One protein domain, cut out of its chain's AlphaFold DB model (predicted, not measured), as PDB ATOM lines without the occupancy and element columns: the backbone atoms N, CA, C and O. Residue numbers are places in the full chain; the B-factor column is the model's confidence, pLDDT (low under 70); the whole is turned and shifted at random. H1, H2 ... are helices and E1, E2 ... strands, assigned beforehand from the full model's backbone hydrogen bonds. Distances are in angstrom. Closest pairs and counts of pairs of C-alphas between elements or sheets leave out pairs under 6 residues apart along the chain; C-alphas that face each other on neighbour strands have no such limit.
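What this domain is: This is residues 80 to 194 of the 384 residues of an uncharacterized protein of Stenotrophomonas maltophilia (UniProt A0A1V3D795). A strongly twisted sheet, E4 to E7, makes the middle, with a smaller sheet, E1 to E3, at one end and a V of two helices, H1 and H2, at the other. The long link from E3 to E4 loops from the small sheet towards the helix end. The printed part has 115 residues, in the order E1 E2 E3 E4 E5 E6 H1 H2 E7; both sheets are antiparallel, ordered E1 E2 E3 and E4 E5 E6 E7. The class is mixed, helices and strands; the whole is compact, with a radius of gyration of the C-alphas of 14.0 A and spans of 42 by 35 by 23 A.

Where its parts are: Find C-alpha 80 at (56.710, -3.585, 47.831), where E1, residues 80 to 85, begins. E2, 92 to 97, and E3, 103 to 107, follow. Next come E4, 127 to 134, 19.4 A long, E5, 137 to 144, 21.7 A, and E6, 149 to 153. H1, 157 to 170, runs 20.0 A, and H2, 172 to 182, 15.3 A. E7, 186 to 193, runs 21.8 A to C-alpha 193 at (40.210, 1.887, 54.983).

How they stand to each other: E4 E5 E6 is a meander, each strand the antiparallel neighbour of the one before; look at N 130 and O 141, 2.9 A, and N 142 and O 151, 2.8 A. E7 pairs with E6 at N 188 and O 150, 2.8 A. E4 bends by 68 degrees at residue 131; the closest C-alphas of E3 and E4 are those of Val 107 and Gly 132, 4.4 A apart. E1 E2 E3 is also a meander, with N 84 and O 93 at 2.8 A and N 96 and O 104 at 2.9 A. H1 only grazes the larger sheet with residues 157 to 161, H2 with 177 to 181. H1 touches H2 with residues 164 to 168 alone, closest C-alphas Arg 167 and Ala 176, 5.2 A, at a steep tilt of 47 degrees, opposite ways. In both helices every O i to N i+4 pair is within hydrogen-bond range.

The domain as a whole: The two C-alphas farthest apart, of Met 88 and Asp 171, are 42.7 A apart. The printed part has no cut; E3 to E4 is the long link, 19 residues. Look for pLDDT under 70 at residues 89 to 90, 111 to 112, 114 to 117 and 124 to 125.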
ATOM      1  N   LEU A  80      56.064  -2.914  46.710       89.62
ATOM      2  CA  LEU A  80      56.710  -3.585  47.831       89.62
ATOM      3  C   LEU A  80      56.702  -2.641  49.037       89.62
ATOM      4  O   LEU A  80      57.274  -1.554  48.959       89.62
ATOM      5  N   LEU A  81      56.060  -3.041  50.134       88.75
ATOM      6  CA  LEU A  81      56.019  -2.241  51.360       88.75
ATOM      7  C   LEU A  81      57.092  -2.659  52.358       88.75
ATOM      8  O   LEU A  81      57.732  -1.802  52.963       88.75
ATOM      9  N   ASP A  82      57.265  -3.967  52.528       86.94
ATOM     10  CA  ASP A  82      58.268  -4.540  53.415       86.94
ATOM     11  C   ASP A  82      58.815  -5.842  52.832       86.94
ATOM     12  O   ASP A  82      58.153  -6.510  52.031       86.94
ATOM     13  N   TRP A  83      60.035  -6.184  53.226       87.69
ATOM     14  CA  TRP A  83      60.751  -7.356  52.756       87.69
ATOM     15  C   TRP A  83      61.615  -7.932  53.871       87.69
ATOM     16  O   TRP A  83      62.412  -7.224  54.490       87.69
ATOM     17  N   GLY A  84      61.494  -9.236  54.086       81.75
ATOM     18  CA  GLY A  84      62.259  -9.976  55.074       81.75
ATOM     19  C   GLY A  84      62.793 -11.279  54.503       81.75
ATOM     20  O   GLY A  84      62.151 -11.928  53.685       81.75
ATOM     21  N   GLU A  85      63.965 -11.682  54.972       82.56
ATOM     22  CA  GLU A  85      64.586 -12.958  54.632       82.56
ATOM     23  C   GLU A  85      64.708 -13.809  55.892       82.56
ATOM     24  O   GLU A  85      65.182 -13.339  56.933       82.56
ATOM     25  N   LEU A  86      64.273 -15.068  55.819       70.75
ATOM     26  CA  LEU A  86      64.443 -15.994  56.933       70.75
ATOM     27  C   LEU A  86      65.879 -16.534  56.961       70.75
ATOM     28  O   LEU A  86      66.208 -17.502  56.285       70.75
ATOM     29  N   GLY A  87      66.730 -15.951  57.804       70.06
ATOM     30  CA  GLY A  87      68.131 -16.365  57.935       70.06
ATOM     31  C   GLY A  87      69.021 -15.817  56.813       70.06
ATOM     32  O   GLY A  87      68.639 -14.900  56.100       70.06
ATOM     33  N   MET A  88      70.246 -16.338  56.694       77.00
ATOM     34  CA  MET A  88      71.180 -15.938  55.632       77.00
ATOM     35  C   MET A  88      71.057 -16.900  54.444       77.00
ATOM     36  O   MET A  88      71.561 -18.020  54.515       77.00
ATOM     37  N   GLY A  89      70.413 -16.471  53.365       69.44
ATOM     38  CA  GLY A  89      70.146 -17.242  52.147       69.44
ATOM     39  C   GLY A  89      68.838 -18.038  52.161       69.44
ATOM     40  O   GLY A  89      68.699 -18.969  51.368       69.44
ATOM     41  N   GLY A  90      67.926 -17.753  53.092       68.75
ATOM     42  CA  GLY A  90      66.651 -18.461  53.194       68.75
ATOM     43  C   GLY A  90      65.552 -17.832  52.341       68.75
ATOM     44  O   GLY A  90      65.789 -16.863  51.619       68.75
ATOM     45  N   PRO A  91      64.334 -18.389  52.381       71.25
ATOM     46  CA  PRO A  91      63.247 -17.844  51.596       71.25
ATOM     47  C   PRO A  91      62.898 -16.425  52.057       71.25
ATOM     48  O   PRO A  91      62.956 -16.084  53.246       71.25
ATOM     49  N   ALA A  92      62.589 -15.597  51.065       82.00
ATOM     50  CA  ALA A  92      62.321 -14.186  51.230       82.00
ATOM     51  C   ALA A  92      60.832 -13.914  51.050       82.00
ATOM     52  O   ALA A  92      60.210 -14.400  50.105       82.00
ATOM     53  N   TYR A  93      60.282 -13.119  51.957       83.69
ATOM     54  CA  TYR A  93      58.868 -12.801  52.016       83.69
ATOM     55  C   TYR A  93      58.670 -11.306  52.064       83.69
ATOM     56  O   TYR A  93      59.548 -10.543  52.468       83.69
ATOM     57  N   SER A  94      57.490 -10.891  51.644       87.69
ATOM     58  CA  SER A  94      57.156  -9.489  51.544       87.69
ATOM     59  C   SER A  94      55.738  -9.200  51.978       87.69
ATOM     60  O   SER A  94      54.842 -10.042  51.879       87.69
ATOM     61  N   THR A  95      55.567  -7.954  52.394       89.75
ATOM     62  CA  THR A  95      54.273  -7.297  52.475       89.75
ATOM     63  C   THR A  95      54.145  -6.411  51.248       89.75
ATOM     64  O   THR A  95      55.003  -5.560  50.997       89.75
ATOM     65  N   GLN A  96      53.093  -6.613  50.464       91.50
ATOM     66  CA  GLN A  96      52.867  -5.888  49.217       91.50
ATOM     67  C   GLN A  96      51.530  -5.154  49.254       91.50
ATOM     68  O   GLN A  96      50.546  -5.658  49.789       91.50
ATOM     69  N   MET A  97      51.497  -3.965  48.657       93.31
ATOM     70  CA  MET A  97      50.265  -3.260  48.327       93.31
ATOM     71  C   MET A  97      49.948  -3.502  46.860       93.31
ATOM     72  O   MET A  97      50.694  -3.066  45.989       93.31
ATOM     73  N   LEU A  98      48.836  -4.164  46.577       93.19
ATOM     74  CA  LEU A  98      48.391  -4.400  45.213       93.19
ATOM     75  C   LEU A  98      47.902  -3.103  44.555       93.19
ATOM     76  O   LEU A  98      47.567  -2.129  45.234       93.19
ATOM     77  N   ARG A  99      47.828  -3.097  43.221       90.56
ATOM     78  CA  ARG A  99      47.415  -1.952  42.382       90.56
ATOM     79  C   ARG A  99      46.106  -1.269  42.799       90.56
ATOM     80  O   ARG A  99      45.876  -0.102  42.496       90.56
ATOM     81  N   ASP A 100      45.225  -1.987  43.481       92.81
ATOM     82  CA  ASP A 100      43.923  -1.519  43.951       92.81
ATOM     83  C   ASP A 100      43.909  -1.117  45.440       92.81
ATOM     84  O   ASP A 100      42.865  -0.700  45.945       92.81
ATOM     85  N   GLY A 101      45.054  -1.209  46.124       94.12
ATOM     86  CA  GLY A 101      45.246  -0.852  47.529       94.12
ATOM     87  C   GLY A 101      45.174  -2.014  48.519       94.12
ATOM     88  O   GLY A 101      45.250  -1.764  49.721       94.12
ATOM     89  N   ALA A 102      44.997  -3.261  48.073       95.19
ATOM     90  CA  ALA A 102      44.979  -4.395  48.995       95.19
ATOM     91  C   ALA A 102      46.362  -4.668  49.584       95.19
ATOM     92  O   ALA A 102      47.334  -4.772  48.840       95.19
ATOM     93  N   ILE A 103      46.446  -4.780  50.909       93.19
ATOM     94  CA  ILE A 103      47.677  -5.177  51.594       93.19
ATOM     95  C   ILE A 103      47.659  -6.690  51.758       93.19
ATOM     96  O   ILE A 103      46.721  -7.236  52.335       93.19
ATOM     97  N   VAL A 104      48.684  -7.356  51.235       91.19
ATOM     98  CA  VAL A 104      48.847  -8.808  51.330       91.19
ATOM     99  C   VAL A 104      50.227  -9.115  51.893       91.19
ATOM    100  O   VAL A 104      51.239  -8.628  51.386       91.19
ATOM    101  N   GLU A 105      50.257  -9.918  52.950       89.00
ATOM    102  CA  GLU A 105      51.472 -10.332  53.651       89.00
ATOM    103  C   GLU A 105      51.901 -11.749  53.243       89.00
ATOM    104  O   GLU A 105      51.115 -12.529  52.703       89.00
ATOM    105  N   GLY A 106      53.167 -12.090  53.498       86.81
ATOM    106  CA  GLY A 106      53.687 -13.448  53.298       86.81
ATOM    107  C   GLY A 106      53.924 -13.844  51.838       86.81
ATOM    108  O   GLY A 106      54.105 -15.030  51.556       86.81
ATOM    109  N   VAL A 107      53.949 -12.881  50.910       88.69
ATOM    110  CA  VAL A 107      54.186 -13.125  49.476       88.69
ATOM    111  C   VAL A 107      55.667 -13.433  49.240       88.69
ATOM    112  O   VAL A 107      56.536 -12.668  49.667       88.69
ATOM    113  N   SER A 108      55.960 -14.556  48.590       85.94
ATOM    114  CA  SER A 108      57.285 -15.189  48.535       85.94
ATOM    115  C   SER A 108      58.167 -14.683  47.394       85.94
ATOM    116  O   SER A 108      58.290 -15.374  46.396       85.94
ATOM    117  N   THR A 109      58.934 -13.608  47.573       78.50
ATOM    118  CA  THR A 109      59.620 -12.881  46.480       78.50
ATOM    119  C   THR A 109      60.708 -13.617  45.681       78.50
ATOM    120  O   THR A 109      61.394 -12.999  44.863       78.50
ATOM    121  N   GLY A 110      60.975 -14.899  45.951       72.88
ATOM    122  CA  GLY A 110      62.031 -15.668  45.282       72.88
ATOM    123  C   GLY A 110      63.432 -15.056  45.439       72.88
ATOM    124  O   GLY A 110      64.302 -15.289  44.603       72.88
ATOM    125  N   GLY A 111      63.640 -14.226  46.470       67.88
ATOM    126  CA  GLY A 111      64.870 -13.454  46.693       67.88
ATOM    127  C   GLY A 111      64.937 -12.113  45.947       67.88
ATOM    128  O   GLY A 111      65.901 -11.368  46.122       67.88
ATOM    129  N   SER A 112      63.924 -11.769  45.145       67.06
ATOM    130  CA  SER A 112      63.804 -10.459  44.502       67.06
ATOM    131  C   SER A 112      63.364  -9.383  45.497       67.06
ATOM    132  O   SER A 112      62.648  -9.660  46.461       67.06
ATOM    133  N   ARG A 113      63.771  -8.136  45.238       70.38
ATOM    134  CA  ARG A 113      63.300  -6.933  45.949       70.38
ATOM    135  C   ARG A 113      62.284  -6.128  45.136       70.38
ATOM    136  O   ARG A 113      62.020  -4.975  45.462       70.38
ATOM    137  N   ASP A 114      61.710  -6.739  44.106       65.69
ATOM    138  CA  ASP A 114      60.678  -6.130  43.272       65.69
ATOM    139  C   ASP A 114      59.319  -6.784  43.553       65.69
ATOM    140  O   ASP A 114      59.211  -8.010  43.592       65.69
ATOM    141  N   ALA A 115      58.262  -5.979  43.698       61.41
ATOM    142  CA  ALA A 115      56.890  -6.484  43.868       61.41
ATOM    143  C   ALA A 115      56.309  -7.122  42.593       61.41
ATOM    144  O   ALA A 115      55.360  -7.897  42.650       61.41
ATOM    145  N   SER A 116      56.869  -6.808  41.421       56.12
ATOM    146  CA  SER A 116      56.252  -7.096  40.122       56.12
ATOM    147  C   SER A 116      56.405  -8.537  39.617       56.12
ATOM    148  O   SER A 116      55.907  -8.840  38.536       56.12
ATOM    149  N   GLY A 117      57.122  -9.414  40.328       55.75
ATOM    150  CA  GLY A 117      57.487 -10.752  39.828       55.75
ATOM    151  C   GLY A 117      56.582 -11.909  40.262       55.75
ATOM    152  O   GLY A 117      56.723 -13.014  39.746       55.75
ATOM    153  N   GLU A 118      55.675 -11.673  41.207       70.00
ATOM    154  CA  GLU A 118      55.083 -12.735  42.033       70.00
ATOM    155  C   GLU A 118      53.633 -13.068  41.681       70.00
ATOM    156  O   GLU A 118      53.197 -14.213  41.815       70.00
ATOM    157  N   TRP A 119      52.884 -12.055  41.244       87.31
ATOM    158  CA  TRP A 119      51.451 -12.163  41.014       87.31
ATOM    159  C   TRP A 119      51.144 -12.575  39.579       87.31
ATOM    160  O   TRP A 119      51.465 -11.874  38.620       87.31
ATOM    161  N   GLN A 120      50.451 -13.697  39.438       87.56
ATOM    162  CA  GLN A 120      49.888 -14.168  38.187       87.56
ATOM    163  C   GLN A 120      48.406 -13.794  38.111       87.56
ATOM    164  O   GLN A 120      47.589 -14.298  38.881       87.56
ATOM    165  N   ASP A 121      48.050 -12.939  37.155       89.00
ATOM    166  CA  ASP A 121      46.654 -12.618  36.854       89.00
ATOM    167  C   ASP A 121      46.003 -13.784  36.093       89.00
ATOM    168  O   ASP A 121      46.536 -14.259  35.084       89.00
ATOM    169  N   LEU A 122      44.829 -14.234  36.544       85.56
ATOM    170  CA  LEU A 122      44.022 -15.178  35.779       85.56
ATOM    171  C   LEU A 122      43.353 -14.421  34.612       85.56
ATOM    172  O   LEU A 122      42.629 -13.450  34.860       85.56
ATOM    173  N   PRO A 123      43.561 -14.828  33.344       70.06
ATOM    174  CA  PRO A 123      43.041 -14.107  32.184       70.06
ATOM    175  C   PRO A 123      41.530 -13.839  32.267       70.06
ATOM    176  O   PRO A 123      40.758 -14.714  32.654       70.06
ATOM    177  N   ARG A 124      41.122 -12.600  31.941       68.62
ATOM    178  CA  ARG A 124      39.730 -12.084  31.982       68.62
ATOM    179  C   ARG A 124      39.012 -12.205  33.339       68.62
ATOM    180  O   ARG A 124      37.822 -11.892  33.425       68.62
ATOM    181  N   GLY A 125      39.716 -12.613  34.393       67.62
ATOM    182  CA  GLY A 125      39.215 -12.729  35.756       67.62
ATOM    183  C   GLY A 125      39.698 -11.601  36.668       67.62
ATOM    184  O   GLY A 125      40.598 -10.841  36.333       67.62
ATOM    185  N   ALA A 126      39.088 -11.514  37.850       83.69
ATOM    186  CA  ALA A 126      39.548 -10.660  38.949       83.69
ATOM    187  C   ALA A 126      40.475 -11.415  39.925       83.69
ATOM    188  O   ALA A 126      40.830 -10.881  40.969       83.69
ATOM    189  N   LEU A 127      40.807 -12.676  39.620       91.38
ATOM    190  CA  LEU A 127      41.626 -13.526  40.479       91.38
ATOM    191  C   LEU A 127      43.101 -13.351  40.142       91.38
ATOM    192  O   LEU A 127      43.486 -13.385  38.972       91.38
ATOM    193  N   ARG A 128      43.911 -13.216  41.183       92.31
ATOM    194  CA  ARG A 128      45.365 -13.103  41.111       92.31
ATOM    195  C   ARG A 128      45.967 -14.132  42.056       92.31
ATOM    196  O   ARG A 128      45.410 -14.367  43.126       92.31
ATOM    197  N   LEU A 129      47.070 -14.758  41.668       91.75
ATOM    198  CA  LEU A 129      47.718 -15.797  42.465       91.75
ATOM    199  C   LEU A 129      49.169 -15.436  42.740       91.75
ATOM    200  O   LEU A 129      49.855 -14.979  41.833       91.75
ATOM    201  N   ALA A 130      49.645 -15.713  43.943       91.38
ATOM    202  CA  ALA A 130      51.056 -15.637  44.286       91.38
ATOM    203  C   ALA A 130      51.477 -16.866  45.092       91.38
ATOM    204  O   ALA A 130      50.657 -17.535  45.726       91.38
ATOM    205  N   SER A 131      52.771 -17.172  45.058       89.50
ATOM    206  CA  SER A 131      53.345 -18.116  46.018       89.50
ATOM    207  C   SER A 131      53.579 -17.379  47.332       89.50
ATOM    208  O   SER A 131      53.886 -16.187  47.341       89.50
ATOM    209  N   GLY A 132      53.426 -18.070  48.450       86.75
ATOM    210  CA  GLY A 132      53.598 -17.472  49.761       86.75
ATOM    211  C   GLY A 132      54.068 -18.473  50.794       86.75
ATOM    212  O   GLY A 132      54.253 -19.660  50.514       86.75
ATOM    213  N   TYR A 133      54.256 -17.975  52.005       79.44
ATOM    214  CA  TYR A 133      54.591 -18.795  53.156       79.44
ATOM    215  C   TYR A 133      53.812 -18.313  54.361       79.44
ATOM    216  O   TYR A 133      53.976 -17.183  54.820       79.44
ATOM    217  N   VAL A 134      52.940 -19.184  54.845       75.50
ATOM    218  CA  VAL A 134      52.000 -18.895  55.924       75.50
ATOM    219  C   VAL A 134      52.123 -20.014  56.946       75.50
ATOM    220  O   VAL A 134      52.250 -21.182  56.580       75.50
ATOM    221  N   ASP A 135      52.174 -19.663  58.230       75.25
ATOM    222  CA  ASP A 135      52.287 -20.616  59.346       75.25
ATOM    223  C   ASP A 135      53.430 -21.637  59.217       75.25
ATOM    224  O   ASP A 135      53.332 -22.785  59.645       75.25
ATOM    225  N   ARG A 136      54.568 -21.193  58.671       74.38
ATOM    226  CA  ARG A 136      55.767 -22.014  58.425       74.38
ATOM    227  C   ARG A 136      55.617 -23.081  57.330       74.38
ATOM    228  O   ARG A 136      56.441 -23.997  57.252       74.38
ATOM    229  N   CYS A 137      54.623 -22.947  56.458       79.12
ATOM    230  CA  CYS A 137      54.411 -23.825  55.312       79.12
ATOM    231  C   CYS A 137      54.325 -23.026  54.010       79.12
ATOM    232  O   CYS A 137      53.840 -21.896  53.992       79.12
ATOM    233  N   GLU A 138      54.787 -23.625  52.909       85.50
ATOM    234  CA  GLU A 138      54.523 -23.084  51.575       85.50
ATOM    235  C   GLU A 138      53.018 -23.070  51.306       85.50
ATOM    236  O   GLU A 138      52.286 -23.991  51.684       85.50
ATOM    237  N   ALA A 139      52.564 -21.999  50.669       89.44
ATOM    238  CA  ALA A 139      51.165 -21.780  50.381       89.44
ATOM    239  C   ALA A 139      50.984 -21.100  49.024       89.44
ATOM    240  O   ALA A 139      51.882 -20.441  48.493       89.44
ATOM    241  N   VAL A 140      49.774 -21.216  48.488       91.44
ATOM    242  CA  VAL A 140      49.307 -20.394  47.375       91.44
ATOM    243  C   VAL A 140      48.335 -19.364  47.922       91.44
ATOM    244  O   VAL A 140      47.336 -19.708  48.553       91.44
ATOM    245  N   ILE A 141      48.635 -18.096  47.667       92.44
ATOM    246  CA  ILE A 141      47.775 -16.971  48.009       92.44
ATOM    247  C   ILE A 141      46.932 -16.654  46.780       92.44
ATOM    248  O   ILE A 141      47.464 -16.406  45.699       92.44
ATOM    249  N   VAL A 142      45.614 -16.658  46.941       93.50
ATOM    250  CA  VAL A 142      44.652 -16.311  45.897       93.50
ATOM    251  C   VAL A 142      43.916 -15.052  46.325       93.50
ATOM    252  O   VAL A 142      43.228 -15.041  47.341       93.50
ATOM    253  N   TYR A 143      44.039 -13.986  45.547       94.00
ATOM    254  CA  TYR A 143      43.334 -12.733  45.776       94.00
ATOM    255  C   TYR A 143      42.211 -12.557  44.753       94.00
ATOM    256  O   TYR A 143      42.463 -12.586  43.550       94.00
ATOM    257  N   ASP A 144      40.974 -12.357  45.215       93.19
ATOM    258  CA  ASP A 144      39.849 -11.944  44.366       93.19
ATOM    259  C   ASP A 144      39.671 -10.424  44.456       93.19
ATOM    260  O   ASP A 144      39.088  -9.897  45.405       93.19
ATOM    261  N   GLU A 145      40.145  -9.714  43.434       92.94
ATOM    262  CA  GLU A 145      40.086  -8.255  43.336       92.94
ATOM    263  C   GLU A 145      38.641  -7.733  43.304       92.94
ATOM    264  O   GLU A 145      38.381  -6.597  43.699       92.94
ATOM    265  N   ARG A 146      37.665  -8.536  42.867       91.25
ATOM    266  CA  ARG A 146      36.260  -8.113  42.798       91.25
ATOM    267  C   ARG A 146      35.547  -8.308  44.129       91.25
ATOM    268  O   ARG A 146      34.738  -7.461  44.502       91.25
ATOM    269  N   GLN A 147      35.817  -9.418  44.809       91.75
ATOM    270  CA  GLN A 147      35.197  -9.742  46.100       91.75
ATOM    271  C   GLN A 147      35.971  -9.167  47.294       91.75
ATOM    272  O   GLN A 147      35.428  -9.111  48.396       91.75
ATOM    273  N   LYS A 148      37.202  -8.686  47.069       94.62
ATOM    274  CA  LYS A 148      38.126  -8.196  48.099       94.62
ATOM    275  C   LYS A 148      38.366  -9.262  49.163       94.62
ATOM    276  O   LYS A 148      38.207  -9.014  50.352       94.62
ATOM    277  N   THR A 149      38.725 -10.459  48.713       93.81
ATOM    278  CA  THR A 149      39.013 -11.604  49.582       93.81
ATOM    279  C   THR A 149      40.390 -12.161  49.284       93.81
ATOM    280  O   THR A 149      40.757 -12.299  48.116       93.81
ATOM    281  N   VAL A 150      41.114 -12.536  50.331       93.56
ATOM    282  CA  VAL A 150      42.364 -13.291  50.237       93.56
ATOM    283  C   VAL A 150      42.087 -14.705  50.718       93.56
ATOM    284  O   VAL A 150      41.511 -14.903  51.783       93.56
ATOM    285  N   GLN A 151      42.473 -15.693  49.927       92.44
ATOM    286  CA  GLN A 151      42.402 -17.097  50.284       92.44
ATOM    287  C   GLN A 151      43.813 -17.665  50.358       92.44
ATOM    288  O   GLN A 151      44.593 -17.521  49.417       92.44
ATOM    289  N   VAL A 152      44.127 -18.335  51.464       91.31
ATOM    290  CA  VAL A 152      45.403 -19.035  51.639       91.31
ATOM    291  C   VAL A 152      45.163 -20.531  51.508       91.31
ATOM    292  O   VAL A 152      44.372 -21.122  52.249       91.31
ATOM    293  N   LEU A 153      45.842 -21.139  50.540       91.00
ATOM    294  CA  LEU A 153      45.768 -22.561  50.238       91.00
ATOM    295  C   LEU A 153      47.069 -23.230  50.673       91.00
ATOM    296  O   LEU A 153      48.132 -22.920  50.137       91.00
ATOM    297  N   ALA A 154      46.982 -24.162  51.622       88.56
ATOM    298  CA  ALA A 154      48.110 -24.992  52.034       88.56
ATOM    299  C   ALA A 154      48.418 -26.026  50.938       88.56
ATOM    300  O   ALA A 154      47.925 -27.155  50.965       88.56
ATOM    301  N   ALA A 155      49.176 -25.605  49.931       86.50
ATOM    302  CA  ALA A 155      49.505 -26.393  48.756       86.50
ATOM    303  C   ALA A 155      50.909 -26.047  48.256       86.50
ATOM    304  O   ALA A 155      51.326 -24.891  48.317       86.50
ATOM    305  N   ASP A 156      51.593 -27.049  47.700       87.69
ATOM    306  CA  ASP A 156      52.842 -26.856  46.962       87.69
ATOM    307  C   ASP A 156      52.585 -25.946  45.740       87.69
ATOM    308  O   ASP A 156      51.772 -26.303  44.871       87.69
ATOM    309  N   PRO A 157      53.246 -24.776  45.633       86.31
ATOM    310  CA  PRO A 157      52.964 -23.824  44.563       86.31
ATOM    311  C   PRO A 157      53.276 -24.339  43.153       86.31
ATOM    312  O   PRO A 157      52.713 -23.830  42.180       86.31
ATOM    313  N   GLY A 158      54.180 -25.315  43.014       85.69
ATOM    314  CA  GLY A 158      54.524 -25.929  41.732       85.69
ATOM    315  C   GLY A 158      53.414 -26.851  41.232       85.69
ATOM    316  O   GLY A 158      52.905 -26.673  40.122       85.69
ATOM    317  N   GLN A 159      52.982 -27.791  42.075       88.94
ATOM    318  CA  GLN A 159      51.883 -28.714  41.777       88.94
ATOM    319  C   GLN A 159      50.569 -27.966  41.555       88.94
ATOM    320  O   GLN A 159      49.824 -28.278  40.625       88.94
ATOM    321  N   PHE A 160      50.299 -26.943  42.367       90.31
ATOM    322  CA  PHE A 160      49.084 -26.149  42.234       90.31
ATOM    323  C   PHE A 160      49.020 -25.413  40.890       90.31
ATOM    324  O   PHE A 160      47.984 -25.413  40.223       90.31
ATOM    325  N   ARG A 161      50.145 -24.836  40.442       88.44
ATOM    326  CA  ARG A 161      50.241 -24.190  39.123       88.44
ATOM    327  C   ARG A 161      49.992 -25.170  37.978       88.44
ATOM    328  O   ARG A 161      49.325 -24.801  37.011       88.44
ATOM    329  N   GLN A 162      50.474 -26.407  38.089       90.44
ATOM    330  CA  GLN A 162      50.203 -27.440  37.087       90.44
ATOM    331  C   GLN A 162      48.704 -27.766  37.006       90.44
ATOM    332  O   GLN A 162      48.129 -27.726  35.918       90.44
ATOM    333  N   GLN A 163      48.056 -28.009  38.149       92.06
ATOM    334  CA  GLN A 163      46.615 -28.287  38.204       92.06
ATOM    335  C   GLN A 163      45.788 -27.124  37.644       92.06
ATOM    336  O   GLN A 163      44.846 -27.340  36.884       92.06
ATOM    337  N   LEU A 164      46.163 -25.881  37.963       90.44
ATOM    338  CA  LEU A 164      45.509 -24.698  37.408       90.44
ATOM    339  C   LEU A 164      45.638 -24.643  35.877       90.44
ATOM    340  O   LEU A 164      44.661 -24.338  35.193       90.44
ATOM    341  N   GLY A 165      46.812 -24.971  35.332       90.50
ATOM    342  CA  GLY A 165      47.030 -25.056  33.886       90.50
ATOM    343  C   GLY A 165      46.140 -26.103  33.207       90.50
ATOM    344  O   GLY A 165      45.526 -25.818  32.178       90.50
ATOM    345  N   GLU A 166      46.005 -27.288  33.804       92.62
ATOM    346  CA  GLU A 166      45.127 -28.362  33.311       92.62
ATOM    347  C   GLU A 166      43.646 -27.952  33.333       92.62
ATOM    348  O   GLU A 166      42.900 -28.220  32.385       92.62
ATOM    349  N   ARG A 167      43.224 -27.242  34.387       91.00
ATOM    350  CA  ARG A 167      41.870 -26.681  34.513       91.00
ATOM    351  C   ARG A 167      41.594 -25.604  33.480       91.00
ATOM    352  O   ARG A 167      40.532 -25.616  32.867       91.00
ATOM    353  N   LEU A 168      42.549 -24.708  33.242       90.06
ATOM    354  CA  LEU A 168      42.429 -23.684  32.205       90.06
ATOM    355  C   LEU A 168      42.273 -24.296  30.807       90.06
ATOM    356  O   LEU A 168      41.504 -23.774  30.004       90.06
ATOM    357  N   GLN A 169      42.960 -25.405  30.528       90.50
ATOM    358  CA  GLN A 169      42.861 -26.124  29.253       90.50
ATOM    359  C   GLN A 169      41.530 -26.877  29.101       90.50
ATOM    360  O   GLN A 169      40.957 -26.894  28.015       90.50
ATOM    361  N   THR A 170      41.044 -27.502  30.178       92.69
ATOM    362  CA  THR A 170      39.890 -28.418  30.131       92.69
ATOM    363  C   THR A 170      38.558 -27.704  30.358       92.69
ATOM    364  O   THR A 170      37.611 -27.897  29.598       92.69
ATOM    365  N   ASP A 171      38.491 -26.862  31.391       88.88
ATOM    366  CA  ASP A 171      37.260 -26.232  31.884       88.88
ATOM    367  C   ASP A 171      37.162 -24.746  31.470       88.88
ATOM    368  O   ASP A 171      36.155 -24.074  31.717       88.88
ATOM    369  N   GLY A 172      38.219 -24.213  30.846       87.31
ATOM    370  CA  GLY A 172      38.349 -22.802  30.495       87.31
ATOM    371  C   GLY A 172      38.526 -21.884  31.712       87.31
ATOM    372  O   GLY A 172      38.565 -22.311  32.864       87.31
ATOM    373  N   GLU A 173      38.616 -20.577  31.463       85.88
ATOM    374  CA  GLU A 173      38.872 -19.560  32.500       85.88
ATOM    375  C   GLU A 173      37.795 -19.529  33.595       85.88
ATOM    376  O   GLU A 173      38.108 -19.480  34.785       85.88
ATOM    377  N   ALA A 174      36.516 -19.590  33.210       86.81
ATOM    378  CA  ALA A 174      35.404 -19.569  34.158       86.81
ATOM    379  C   ALA A 174      35.379 -20.829  35.039       86.81
ATOM    380  O   ALA A 174      35.125 -20.733  36.242       86.81
ATOM    381  N   GLY A 175      35.684 -21.991  34.452       88.44
ATOM    382  CA  GLY A 175      35.802 -23.253  35.173       88.44
ATOM    383  C   GLY A 175      36.981 -23.251  36.141       88.44
ATOM    384  O   GLY A 175      36.800 -23.555  37.319       88.44
ATOM    385  N   ALA A 176      38.155 -22.794  35.695       89.38
ATOM    386  CA  ALA A 176      39.336 -22.637  36.542       89.38
ATOM    387  C   ALA A 176      39.086 -21.672  37.715       89.38
ATOM    388  O   ALA A 176      39.416 -21.985  38.856       89.38
ATOM    389  N   ALA A 177      38.431 -20.533  37.468       88.56
ATOM    390  CA  ALA A 177      38.057 -19.585  38.515       88.56
ATOM    391  C   ALA A 177      37.058 -20.180  39.521       88.56
ATOM    392  O   ALA A 177      37.172 -19.947  40.724       88.56
ATOM    393  N   SER A 178      36.072 -20.952  39.050       88.62
ATOM    394  CA  SER A 178      35.130 -21.657  39.928       88.62
ATOM    395  C   SER A 178      35.834 -22.728  40.762       88.62
ATOM    396  O   SER A 178      35.549 -22.862  41.951       88.62
ATOM    397  N   TRP A 179      36.769 -23.465  40.161       90.69
ATOM    398  CA  TRP A 179      37.577 -24.466  40.849       90.69
ATOM    399  C   TRP A 179      38.454 -23.835  41.938       90.69
ATOM    400  O   TRP A 179      38.449 -24.338  43.063       90.69
ATOM    401  N   LEU A 180      39.118 -22.708  41.651       88.88
ATOM    402  CA  LEU A 180      39.906 -21.952  42.631       88.88
ATOM    403  C   LEU A 180      39.059 -21.542  43.840       88.88
ATOM    404  O   LEU A 180      39.412 -21.863  44.968       88.88
ATOM    405  N   ARG A 181      37.892 -20.927  43.607       86.69
ATOM    406  CA  ARG A 181      36.979 -20.524  44.693       86.69
ATOM    407  C   ARG A 181      36.410 -21.704  45.484       86.69
ATOM    408  O   ARG A 181      35.988 -21.521  46.619       86.69
ATOM    409  N   SER A 182      36.364 -22.897  44.888       88.12
ATOM    410  CA  SER A 182      35.909 -24.118  45.564       88.12
ATOM    411  C   SER A 182      36.990 -24.798  46.409       88.12
ATOM    412  O   SER A 182      36.678 -25.740  47.138       88.12
ATOM    413  N   GLN A 183      38.252 -24.358  46.310       90.06
ATOM    414  CA  GLN A 183      39.327 -24.933  47.112       90.06
ATOM    415  C   GLN A 183      39.066 -24.705  48.599       90.06
ATOM    416  O   GLN A 183      38.555 -23.666  49.017       90.06
ATOM    417  N   SER A 184      39.425 -25.699  49.407       80.75
ATOM    418  CA  SER A 184      39.348 -25.584  50.859       80.75
ATOM    419  C   SER A 184      40.543 -24.779  51.357       80.75
ATOM    420  O   SER A 184      41.687 -25.184  51.174       80.75
ATOM    421  N   GLY A 185      40.277 -23.636  51.980       79.44
ATOM    422  CA  GLY A 185      41.296 -22.775  52.569       79.44
ATOM    423  C   GLY A 185      40.662 -21.698  53.433       79.44
ATOM    424  O   GLY A 185      39.457 -21.453  53.339       79.44
ATOM    425  N   GLY A 186      41.471 -21.065  54.279       83.31
ATOM    426  CA  GLY A 186      41.034 -19.892  55.027       83.31
ATOM    427  C   GLY A 186      40.750 -18.755  54.052       83.31
ATOM    428  O   GLY A 186      41.616 -18.418  53.246       83.31
ATOM    429  N   VAL A 187      39.536 -18.207  54.096       90.44
ATOM    430  CA  VAL A 187      39.149 -17.031  53.310       90.44
ATOM    431  C   VAL A 187      39.036 -15.847  54.257       90.44
ATOM    432  O   VAL A 187      38.198 -15.844  55.160       90.44
ATOM    433  N   THR A 188      39.854 -14.835  54.013       91.88
ATOM    434  CA  THR A 188      39.852 -13.574  54.743       91.88
ATOM    435  C   THR A 188      39.165 -12.508  53.902       91.88
ATOM    436  O   THR A 188      39.574 -12.215  52.777       91.88
ATOM    437  N   GLN A 189      38.110 -11.909  54.451       94.94
ATOM    438  CA  GLN A 189      37.461 -10.749  53.849       94.94
ATOM    439  C   GLN A 189      38.279  -9.489  54.146       94.94
ATOM    440  O   GLN A 189      38.635  -9.229  55.297       94.94
ATOM    441  N   LEU A 190      38.527  -8.686  53.112       95.94
ATOM    442  CA  LEU A 190      39.137  -7.374  53.252       95.94
ATOM    443  C   LEU A 190      38.072  -6.279  53.332       95.94
ATOM    444  O   LEU A 190      37.014  -6.340  52.696       95.94
ATOM    445  N   HIS A 191      38.399  -5.236  54.085       94.94
ATOM    446  CA  HIS A 191      37.568  -4.071  54.331       94.94
ATOM    447  C   HIS A 191      38.307  -2.797  53.929       94.94
ATOM    448  O   HIS A 191      39.519  -2.676  54.113       94.94
ATOM    449  N   SER A 192      37.566  -1.839  53.369       94.06
ATOM    450  CA  SER A 192      38.151  -0.578  52.924       94.06
ATOM    451  C   SER A 192      38.545   0.298  54.111       94.06
ATOM    452  O   SER A 192      37.747   0.507  55.025       94.06
ATOM    453  N   CYS A 193      39.748   0.860  54.062       93.00
ATOM    454  CA  CYS A 193      40.210   1.887  54.983       93.00
ATOM    455  C   CYS A 193      41.149   2.841  54.250       93.00
ATOM    456  O   CYS A 193      42.242   2.446  53.855       93.00
ATOM    457  N   ARG A 194      40.734   4.101  54.062       92.38
ATOM    458  CA  ARG A 194      41.593   5.173  53.524       92.38
ATOM    459  C   ARG A 194      42.320   4.801  52.222       92.38
ATOM    460  O   ARG A 194      43.532   4.939  52.106       92.38
TER     461      ARG A 194